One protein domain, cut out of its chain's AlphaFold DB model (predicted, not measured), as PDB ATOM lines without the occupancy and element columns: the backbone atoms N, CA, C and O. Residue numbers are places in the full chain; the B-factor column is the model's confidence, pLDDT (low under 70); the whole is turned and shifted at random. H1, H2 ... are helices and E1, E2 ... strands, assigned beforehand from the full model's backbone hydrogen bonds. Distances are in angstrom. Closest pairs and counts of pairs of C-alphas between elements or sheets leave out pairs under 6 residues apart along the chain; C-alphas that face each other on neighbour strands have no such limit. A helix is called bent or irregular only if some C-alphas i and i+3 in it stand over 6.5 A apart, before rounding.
ATOM      1  N   TYR A  43     -19.119  38.217  -1.237       81.12
ATOM      2  CA  TYR A  43     -19.585  37.322  -2.300       81.12
ATOM      3  C   TYR A  43     -19.439  37.909  -3.712       81.12
ATOM      4  O   TYR A  43     -19.068  37.177  -4.626       81.12
ATOM      5  N   SER A  44     -19.703  39.208  -3.883       81.69
ATOM      6  CA  SER A  44     -19.585  39.878  -5.183       81.69
ATOM      7  C   SER A  44     -18.147  39.809  -5.695       81.69
ATOM      8  O   SER A  44     -17.909  39.406  -6.830       81.69
ATOM      9  N   ILE A  45     -17.184  40.078  -4.809       81.19
ATOM     10  CA  ILE A  45     -15.755  39.987  -5.113       81.19
ATOM     11  C   ILE A  45     -15.377  38.552  -5.500       81.19
ATOM     12  O   ILE A  45     -14.778  38.349  -6.550       81.19
ATOM     13  N   ILE A  46     -15.786  37.542  -4.720       84.50
ATOM     14  CA  ILE A  46     -15.505  36.123  -5.031       84.50
ATOM     15  C   ILE A  46     -16.051  35.746  -6.406       84.50
ATOM     16  O   ILE A  46     -15.368  35.094  -7.188       84.50
ATOM     17  N   ARG A  47     -17.278  36.168  -6.714       87.38
ATOM     18  CA  ARG A  47     -17.895  35.909  -8.014       87.38
ATOM     19  C   ARG A  47     -17.086  36.540  -9.148       87.38
ATOM     20  O   ARG A  47     -16.825  35.852 -10.130       87.38
ATOM     21  N   SER A  48     -16.681  37.802  -9.013       86.50
ATOM     22  CA  SER A  48     -15.831  38.477 -10.002       86.50
ATOM     23  C   SER A  48     -14.488  37.773 -10.179       86.50
ATOM     24  O   SER A  48     -14.049  37.576 -11.307       86.50
ATOM     25  N   ILE A  49     -13.876  37.317  -9.084       85.38
ATOM     26  CA  ILE A  49     -12.617  36.564  -9.120       85.38
ATOM     27  C   ILE A  49     -12.800  35.259  -9.887       85.38
ATOM     28  O   ILE A  49     -12.040  34.989 -10.811       85.38
ATOM     29  N   CYS A  50     -13.821  34.468  -9.553       89.50
ATOM     30  CA  CYS A  50     -14.088  33.210 -10.246       89.50
ATOM     31  C   CYS A  50     -14.373  33.420 -11.739       89.50
ATOM     32  O   CYS A  50     -13.873  32.642 -12.542       89.50
ATOM     33  N   MET A  51     -15.112  34.470 -12.120       88.62
ATOM     34  CA  MET A  51     -15.354  34.794 -13.535       88.62
ATOM     35  C   MET A  51     -14.049  35.069 -14.284       88.62
ATOM     36  O   MET A  51     -13.822  34.484 -15.338       88.62
ATOM     37  N   MET A  52     -13.170  35.902 -13.725       88.25
ATOM     38  CA  MET A  52     -11.898  36.212 -14.382       88.25
ATOM     39  C   MET A  52     -10.946  35.017 -14.414       88.25
ATOM     40  O   MET A  52     -10.270  34.804 -15.413       88.25
ATOM     41  N   LEU A  53     -10.886  34.226 -13.339       89.31
ATOM     42  CA  LEU A  53     -10.072  33.011 -13.310       89.31
ATOM     43  C   LEU A  53     -10.549  32.007 -14.354       89.31
ATOM     44  O   LEU A  53      -9.723  31.427 -15.045       89.31
ATOM     45  N   ALA A  54     -11.864  31.837 -14.492       91.56
ATOM     46  CA  ALA A  54     -12.462  30.968 -15.495       91.56
ATOM     47  C   ALA A  54     -12.090  31.391 -16.918       91.56
ATOM     48  O   ALA A  54     -11.687  30.549 -17.715       91.56
ATOM     49  N   GLU A  55     -12.158  32.691 -17.211       89.69
ATOM     50  CA  GLU A  55     -11.713  33.238 -18.492       89.69
ATOM     51  C   GLU A  55     -10.213  33.004 -18.717       89.69
ATOM     52  O   GLU A  55      -9.823  32.502 -19.769       89.69
ATOM     53  N   ALA A  56      -9.384  33.276 -17.705       87.94
ATOM     54  CA  ALA A  56      -7.932  33.134 -17.783       87.94
ATOM     55  C   ALA A  56      -7.482  31.692 -18.069       87.94
ATOM     56  O   ALA A  56      -6.584  31.471 -18.879       87.94
ATOM     57  N   ILE A  57      -8.124  30.705 -17.440       89.69
ATOM     58  CA  ILE A  57      -7.792  29.281 -17.613       89.69
ATOM     59  C   ILE A  57      -8.642  28.589 -18.691       89.69
ATOM     60  O   ILE A  57      -8.536  27.378 -18.876       89.69
ATOM     61  N   GLY A  58      -9.502  29.331 -19.398       88.50
ATOM     62  CA  GLY A  58     -10.362  28.799 -20.458       88.50
ATOM     63  C   GLY A  58     -11.417  27.795 -19.977       88.50
ATOM     64  O   GLY A  58     -11.840  26.931 -20.749       88.50
ATOM     65  N   LEU A  59     -11.842  27.879 -18.714       88.81
ATOM     66  CA  LEU A  59     -12.848  26.995 -18.126       88.81
ATOM     67  C   LEU A  59     -14.222  27.655 -18.041       88.81
ATOM     68  O   LEU A  59     -14.374  28.866 -17.909       88.81
ATOM     69  N   HIS A  60     -15.263  26.828 -18.094       86.75
ATOM     70  CA  HIS A  60     -16.634  27.314 -18.040       86.75
ATOM     71  C   HIS A  60     -17.052  27.663 -16.606       86.75
ATOM     72  O   HIS A  60     -17.030  26.810 -15.713       86.75
ATOM     73  N   PHE A  61     -17.516  28.897 -16.412       86.31
ATOM     74  CA  PHE A  61     -18.153  29.360 -15.180       86.31
ATOM     75  C   PHE A  61     -19.639  29.626 -15.427       86.31
ATOM     76  O   PHE A  61     -20.071  30.753 -15.663       86.31
ATOM     77  N   GLY A  62     -20.408  28.535 -15.423       83.94
ATOM     78  CA  GLY A  62     -21.832  28.527 -15.765       83.94
ATOM     79  C   GLY A  62     -22.736  29.183 -14.725       83.94
ATOM     80  O   GLY A  62     -22.293  29.588 -13.643       83.94
ATOM     81  N   ARG A  63     -24.039  29.236 -15.022       85.38
ATOM     82  CA  ARG A  63     -25.025  29.953 -14.198       85.38
ATOM     83  C   ARG A  63     -25.116  29.383 -12.807       85.38
ATOM     84  O   ARG A  63     -25.139  30.129 -11.829       85.38
ATOM     85  N   GLU A  64     -25.099  28.060 -12.716       86.06
ATOM     86  CA  GLU A  64     -25.121  27.370 -11.432       86.06
ATOM     87  C   GLU A  64     -23.862  27.637 -10.595       86.06
ATOM     88  O   GLU A  64     -23.945  27.669  -9.371       86.06
ATOM     89  N   CYS A  65     -22.717  27.940 -11.219       84.31
ATOM     90  CA  CYS A  65     -21.481  28.251 -10.499       84.31
ATOM     91  C   CYS A  65     -21.585  29.606  -9.791       84.31
ATOM     92  O   CYS A  65     -21.284  29.704  -8.602       84.31
ATOM     93  N   TYR A  66     -22.102  30.632 -10.470       84.06
ATOM     94  CA  TYR A  66     -22.218  31.979  -9.909       84.06
ATOM     95  C   TYR A  66     -23.515  32.255  -9.144       84.06
ATOM     96  O   TYR A  66     -23.768  33.402  -8.763       84.06
ATOM     97  N   ARG A  67     -24.385  31.254  -8.977       85.50
ATOM     98  CA  ARG A  67     -25.714  31.424  -8.373       85.50
ATOM     99  C   ARG A  67     -25.649  31.667  -6.869       85.50
ATOM    100  O   ARG A  67     -26.437  32.454  -6.342       85.50
ATOM    101  N   ARG A  68     -24.749  30.974  -6.167       86.00
ATOM    102  CA  ARG A  68     -24.600  31.031  -4.707       86.00
ATOM    103  C   ARG A  68     -23.129  31.165  -4.324       86.00
ATOM    104  O   ARG A  68     -22.234  30.713  -5.027       86.00
ATOM    105  N   LYS A  69     -22.866  31.704  -3.130       84.06
ATOM    106  CA  LYS A  69     -21.500  31.766  -2.580       84.06
ATOM    107  C   LYS A  69     -20.854  30.379  -2.533       84.06
ATOM    108  O   LYS A  69     -19.722  30.221  -2.970       84.06
ATOM    109  N   SER A  70     -21.585  29.372  -2.058       84.25
ATOM    110  CA  SER A  70     -21.086  27.997  -1.949       84.25
ATOM    111  C   SER A  70     -20.733  27.365  -3.296       84.25
ATOM    112  O   SER A  70     -19.751  26.635  -3.362       84.25
ATOM    113  N   THR A  71     -21.481  27.656  -4.362       89.25
ATOM    114  CA  THR A  71     -21.196  27.135  -5.707       89.25
ATOM    115  C   THR A  71     -19.971  27.819  -6.316       89.25
ATOM    116  O   THR A  71     -19.152  27.131  -6.914       89.25
ATOM    117  N   CYS A  72     -19.758  29.122  -6.079       89.06
ATOM    118  CA  CYS A  72     -18.519  29.792  -6.498       89.06
ATOM    119  C   CYS A  72     -17.294  29.148  -5.837       89.06
ATOM    120  O   CYS A  72     -16.322  28.818  -6.509       89.06
ATOM    121  N   PHE A  73     -17.362  28.933  -4.519       88.56
ATOM    122  CA  PHE A  73     -16.286  28.275  -3.774       88.56
ATOM    123  C   PHE A  73     -16.049  26.843  -4.233       88.56
ATOM    124  O   PHE A  73     -14.903  26.428  -4.360       88.56
ATOM    125  N   PHE A  74     -17.116  26.096  -4.506       89.75
ATOM    126  CA  PHE A  74     -16.980  24.734  -4.999       89.75
ATOM    127  C   PHE A  74     -16.362  24.685  -6.403       89.75
ATOM    128  O   PHE A  74     -15.528  23.828  -6.665       89.75
ATOM    129  N   TRP A  75     -16.708  25.624  -7.289       92.56
ATOM    130  CA  TRP A  75     -16.045  25.753  -8.590       92.56
ATOM    131  C   TRP A  75     -14.557  26.064  -8.428       92.56
ATOM    132  O   TRP A  75     -13.725  25.413  -9.052       92.56
ATOM    133  N   LEU A  76     -14.221  26.999  -7.535       89.88
ATOM    134  CA  LEU A  76     -12.834  27.337  -7.231       89.88
ATOM    135  C   LEU A  76     -12.063  26.123  -6.703       89.88
ATOM    136  O   LEU A  76     -10.949  25.883  -7.142       89.88
ATOM    137  N   HIS A  77     -12.674  25.345  -5.808       89.75
ATOM    138  CA  HIS A  77     -12.121  24.096  -5.288       89.75
ATOM    139  C   HIS A  77     -11.892  23.054  -6.385       89.75
ATOM    140  O   HIS A  77     -10.831  22.439  -6.445       89.75
ATOM    141  N   LEU A  78     -12.872  22.877  -7.275       90.94
ATOM    142  CA  LEU A  78     -12.803  21.891  -8.349       90.94
ATOM    143  C   LEU A  78     -11.640  22.153  -9.312       90.94
ATOM    144  O   LEU A  78     -11.059  21.193  -9.804       90.94
ATOM    145  N   TYR A  79     -11.320  23.425  -9.554       91.00
ATOM    146  CA  TYR A  79     -10.311  23.850 -10.529       91.00
ATOM    147  C   TYR A  79      -9.110  24.550  -9.892       91.00
ATOM    148  O   TYR A  79      -8.388  25.304 -10.548       91.00
ATOM    149  N   PHE A  80      -8.901  24.346  -8.589       88.62
ATOM    150  CA  PHE A  80      -7.861  25.064  -7.861       88.62
ATOM    151  C   PHE A  80      -6.470  24.741  -8.400       88.62
ATOM    152  O   PHE A  80      -5.628  25.628  -8.489       88.62
ATOM    153  N   LYS A  81      -6.244  23.492  -8.816       86.81
ATOM    154  CA  LYS A  81      -4.965  23.064  -9.383       86.81
ATOM    155  C   LYS A  81      -4.678  23.764 -10.712       86.81
ATOM    156  O   LYS A  81      -3.592  24.289 -10.898       86.81
ATOM    157  N   GLU A  82      -5.656  23.833 -11.604       90.44
ATOM    158  CA  GLU A  82      -5.545  24.518 -12.893       90.44
ATOM    159  C   GLU A  82      -5.289  26.018 -12.701       90.44
ATOM    160  O   GLU A  82      -4.486  26.617 -13.415       90.44
ATOM    161  N   ILE A  83      -5.922  26.618 -11.688       89.12
ATOM    162  CA  ILE A  83      -5.671  28.005 -11.281       89.12
ATOM    163  C   ILE A  83      -4.239  28.176 -10.764       89.12
ATOM    164  O   ILE A  83      -3.570  29.137 -11.140       89.12
ATOM    165  N   GLN A  84      -3.758  27.258  -9.921       85.25
ATOM    166  CA  GLN A  84      -2.383  27.263  -9.415       85.25
ATOM    167  C   GLN A  84      -1.360  27.139 -10.546       85.25
ATOM    168  O   GLN A  84      -0.407  27.920 -10.599       85.25
ATOM    169  N   ASP A  85      -1.575  26.200 -11.464       86.62
ATOM    170  CA  ASP A  85      -0.702  25.958 -12.612       86.62
ATOM    171  C   ASP A  85      -0.663  27.192 -13.528       86.62
ATOM    172  O   ASP A  85       0.416  27.644 -13.912       86.62
ATOM    173  N   TYR A  86      -1.817  27.807 -13.814       88.06
ATOM    174  CA  TYR A  86      -1.880  29.036 -14.608       88.06
ATOM    175  C   TYR A  86      -1.140  30.194 -13.934       88.06
ATOM    176  O   TYR A  86      -0.285  30.838 -14.550       88.06
ATOM    177  N   LEU A  87      -1.439  30.443 -12.658       86.06
ATOM    178  CA  LEU A  87      -0.849  31.546 -11.905       86.06
ATOM    179  C   LEU A  87       0.644  31.342 -11.643       86.06
ATOM    180  O   LEU A  87       1.348  32.320 -11.452       86.06
ATOM    181  N   SER A  88       1.176  30.121 -11.697       82.62
ATOM    182  CA  SER A  88       2.625  29.886 -11.570       82.62
ATOM    183  C   SER A  88       3.456  30.610 -12.638       82.62
ATOM    184  O   SER A  88       4.626  30.900 -12.406       82.62
ATOM    185  N   TYR A  89       2.849  30.935 -13.782       81.31
ATOM    186  CA  TYR A  89       3.510  31.618 -14.899       81.31
ATOM    187  C   TYR A  89       2.875  32.964 -15.260       81.31
ATOM    188  O   TYR A  89       3.421  33.696 -16.085       81.31
ATOM    189  N   HIS A  90       1.735  33.305 -14.654       82.56
ATOM    190  CA  HIS A  90       0.945  34.473 -15.024       82.56
ATOM    191  C   HIS A  90       0.491  35.250 -13.791       82.56
ATOM    192  O   HIS A  90       0.044  34.684 -12.797       82.56
ATOM    193  N   SER A  91       0.528  36.575 -13.885       83.25
ATOM    194  CA  SER A  91      -0.132  37.463 -12.932       83.25
ATOM    195  C   SER A  91      -1.477  37.919 -13.485       83.25
ATOM    196  O   SER A  91      -1.562  38.280 -14.661       83.25
ATOM    197  N   ILE A  92      -2.501  37.993 -12.638       84.69
ATOM    198  CA  ILE A  92      -3.802  38.563 -13.011       84.69
ATOM    199  C   ILE A  92      -3.994  39.867 -12.248       84.69
ATOM    200  O   ILE A  92      -3.923  39.887 -11.025       84.69
ATOM    201  N   SER A  93      -4.270  40.957 -12.960       82.38
ATOM    202  CA  SER A  93      -4.653  42.231 -12.346       82.38
ATOM    203  C   SER A  93      -6.159  42.431 -12.457       82.38
ATOM    204  O   SER A  93      -6.712  42.375 -13.551       82.38
ATOM    205  N   MET A  94      -6.812  42.670 -11.324       78.44
ATOM    206  CA  MET A  94      -8.220  43.039 -11.225       78.44
ATOM    207  C   MET A  94      -8.325  44.523 -10.901       78.44
ATOM    208  O   MET A  94      -7.682  44.978  -9.958       78.44
ATOM    209  N   GLU A  95      -9.164  45.253 -11.627       81.56
ATOM    210  CA  GLU A  95      -9.569  46.612 -11.273       81.56
ATOM    211  C   GLU A  95     -11.035  46.588 -10.835       81.56
ATOM    212  O   GLU A  95     -11.903  46.083 -11.550       81.56
ATOM    213  N   PHE A  96     -11.304  47.074  -9.630       73.81
ATOM    214  CA  PHE A  96     -12.650  47.188  -9.086       73.81
ATOM    215  C   PHE A  96     -13.282  48.515  -9.504       73.81
ATOM    216  O   PHE A  96     -12.610  49.463  -9.896       73.81
ATOM    217  N   THR A  97     -14.604  48.606  -9.376       74.81
ATOM    218  CA  THR A  97     -15.380  49.801  -9.750       74.81
ATOM    219  C   THR A  97     -15.034  51.048  -8.936       74.81
ATOM    220  O   THR A  97     -15.360  52.152  -9.352       74.81
ATOM    221  N   ASP A  98     -14.408  50.880  -7.771       76.25
ATOM    222  CA  ASP A  98     -13.888  51.972  -6.941       76.25
ATOM    223  C   ASP A  98     -12.475  52.427  -7.364       76.25
ATOM    224  O   ASP A  98     -11.876  53.276  -6.705       76.25
ATOM    225  N   GLY A  99     -11.935  51.870  -8.455       76.75
ATOM    226  CA  GLY A  99     -10.592  52.140  -8.966       76.75
ATOM    227  C   GLY A  99      -9.482  51.402  -8.216       76.75
ATOM    228  O   GLY A  99      -8.309  51.534  -8.577       76.75
ATOM    229  N   SER A 100      -9.810  50.619  -7.183       76.56
ATOM    230  CA  SER A 100      -8.817  49.788  -6.508       76.56
ATOM    231  C   SER A 100      -8.333  48.679  -7.440       76.56
ATOM    232  O   SER A 100      -9.085  48.133  -8.248       76.56
ATOM    233  N   ARG A 101      -7.044  48.349  -7.344       79.31
ATOM    234  CA  ARG A 101      -6.417  47.299  -8.145       79.31
ATOM    235  C   ARG A 101      -5.851  46.218  -7.247       79.31
ATOM    236  O   ARG A 101      -5.059  46.516  -6.356       79.31
ATOM    237  N   ILE A 102      -6.218  44.968  -7.505       75.81
ATOM    238  CA  ILE A 102      -5.633  43.804  -6.836       75.81
ATOM    239  C   ILE A 102      -4.905  42.965  -7.873       75.81
ATOM    240  O   ILE A 102      -5.480  42.554  -8.876       75.81
ATOM    241  N   CYS A 103      -3.627  42.707  -7.615       78.25
ATOM    242  CA  CYS A 103      -2.818  41.812  -8.424       78.25
ATOM    243  C   CYS A 103      -2.751  40.447  -7.734       78.25
ATOM    244  O   CYS A 103      -2.173  40.322  -6.652       78.25
ATOM    245  N   ILE A 104      -3.346  39.435  -8.361       79.62
ATOM    246  CA  ILE A 104      -3.143  38.036  -8.003       79.62
ATOM    247  C   ILE A 104      -1.764  37.652  -8.534       79.62
ATOM    248  O   ILE A 104      -1.570  37.480  -9.743       79.62
ATOM    249  N   ARG A 105      -0.797  37.586  -7.621       69.38
ATOM    250  CA  ARG A 105       0.581  37.217  -7.938       69.38
ATOM    251  C   ARG A 105       0.737  35.704  -8.103       69.38
ATOM    252  O   ARG A 105      -0.097  34.953  -7.583       69.38
ATOM    253  N   PRO A 106       1.804  35.263  -8.787       65.69
ATOM    254  CA  PRO A 106       2.102  33.851  -8.927       65.69
ATOM    255  C   PRO A 106       2.177  33.110  -7.599       65.69
ATOM    256  O   PRO A 106       2.683  33.637  -6.609       65.69
ATOM    257  N   PHE A 107       1.728  31.852  -7.586       64.31
ATOM    258  CA  PHE A 107       1.792  31.007  -6.387       64.31
ATOM    259  C   PHE A 107       3.222  30.823  -5.864       64.31
ATOM    260  O   PHE A 107       3.409  30.664  -4.662       64.31
TER     261      PHE A 107
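This is residues 43 to 107 of the 127 residues of an uncharacterized protein of Trichomonas vaginalis (UniProt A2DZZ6). A bracket of three parts, H2, H3 and the hairpin of E1 and E2, is bent round one helix, H1, which fills the middle. H2 packs along one side of H1, H3 stands at the bracket's closed end beside the later part of H1, and the hairpin spans the side of H1 away from H2. The 65 printed residues hold three named helices and two named strands in the order H1, H2, H3, E1, E2, with the two strands in one antiparallel sheet. The class is mostly helix. The whole is compact, with a radius of gyration of the C-alphas of 11.6 A and spans of 30 by 27 by 16 A.

H1, residues 43 to 56, begins at C-alpha 43, at (-19.585, 37.322, -2.300), and is 19.8 A long from first to last C-alpha. H2, residues 69 to 78, is 14.4 A long and begins at C-alpha 69, at (-21.500, 31.766, -2.580). H3, residues 80 to 87, is 10.4 A long. E1, residues 92 to 95, is 10.1 A long. E2, residues 101 to 104, is 9.8 A long and ends at C-alpha 104, at (-3.143, 38.036, -8.003).

H1 and H2 touch, with the C-alphas of Tyr 43 and Lys 69 the closest at 5.9 A. They run the same way at a shallow tilt of 31 degrees. H1 and H3 are close but not clearly touching; their closest C-alphas, those of Leu 53 and Ile 83, are 7.0 A apart. Their lines stand at a steep tilt of 64 degrees. H2 and H3 meet only through their link. H1 and E1 are near each other, with 8 pairs of C-alphas within 10 A. E1 and E2 form a hairpin, antiparallel, with 161 degrees between their directions. N 94 and O 102 are 2.8 A apart and N 102 and O 94 are 2.9 A apart, both within hydrogen-bond range. The closest C-alphas of H3 and E2, those of Leu 87 and Ile 104, are 7.9 A apart. H2 is apart from both E1 and E2, and H1 is apart from E2. In H1, H2 and H3 every O i to N i+4 pair is within hydrogen-bond range.

The two C-alphas farthest apart, those of Lys 81 and Asp 98, are 30.4 A apart. The printed part has no cut. The link from H1 to H2, residues 57 to 68, is long; the links from H2 to H3, from H3 to E1 and from E1 to E2 are tight. The mean pLDDT of the printed part is 84.2, and residues 105 to 107 are under 70.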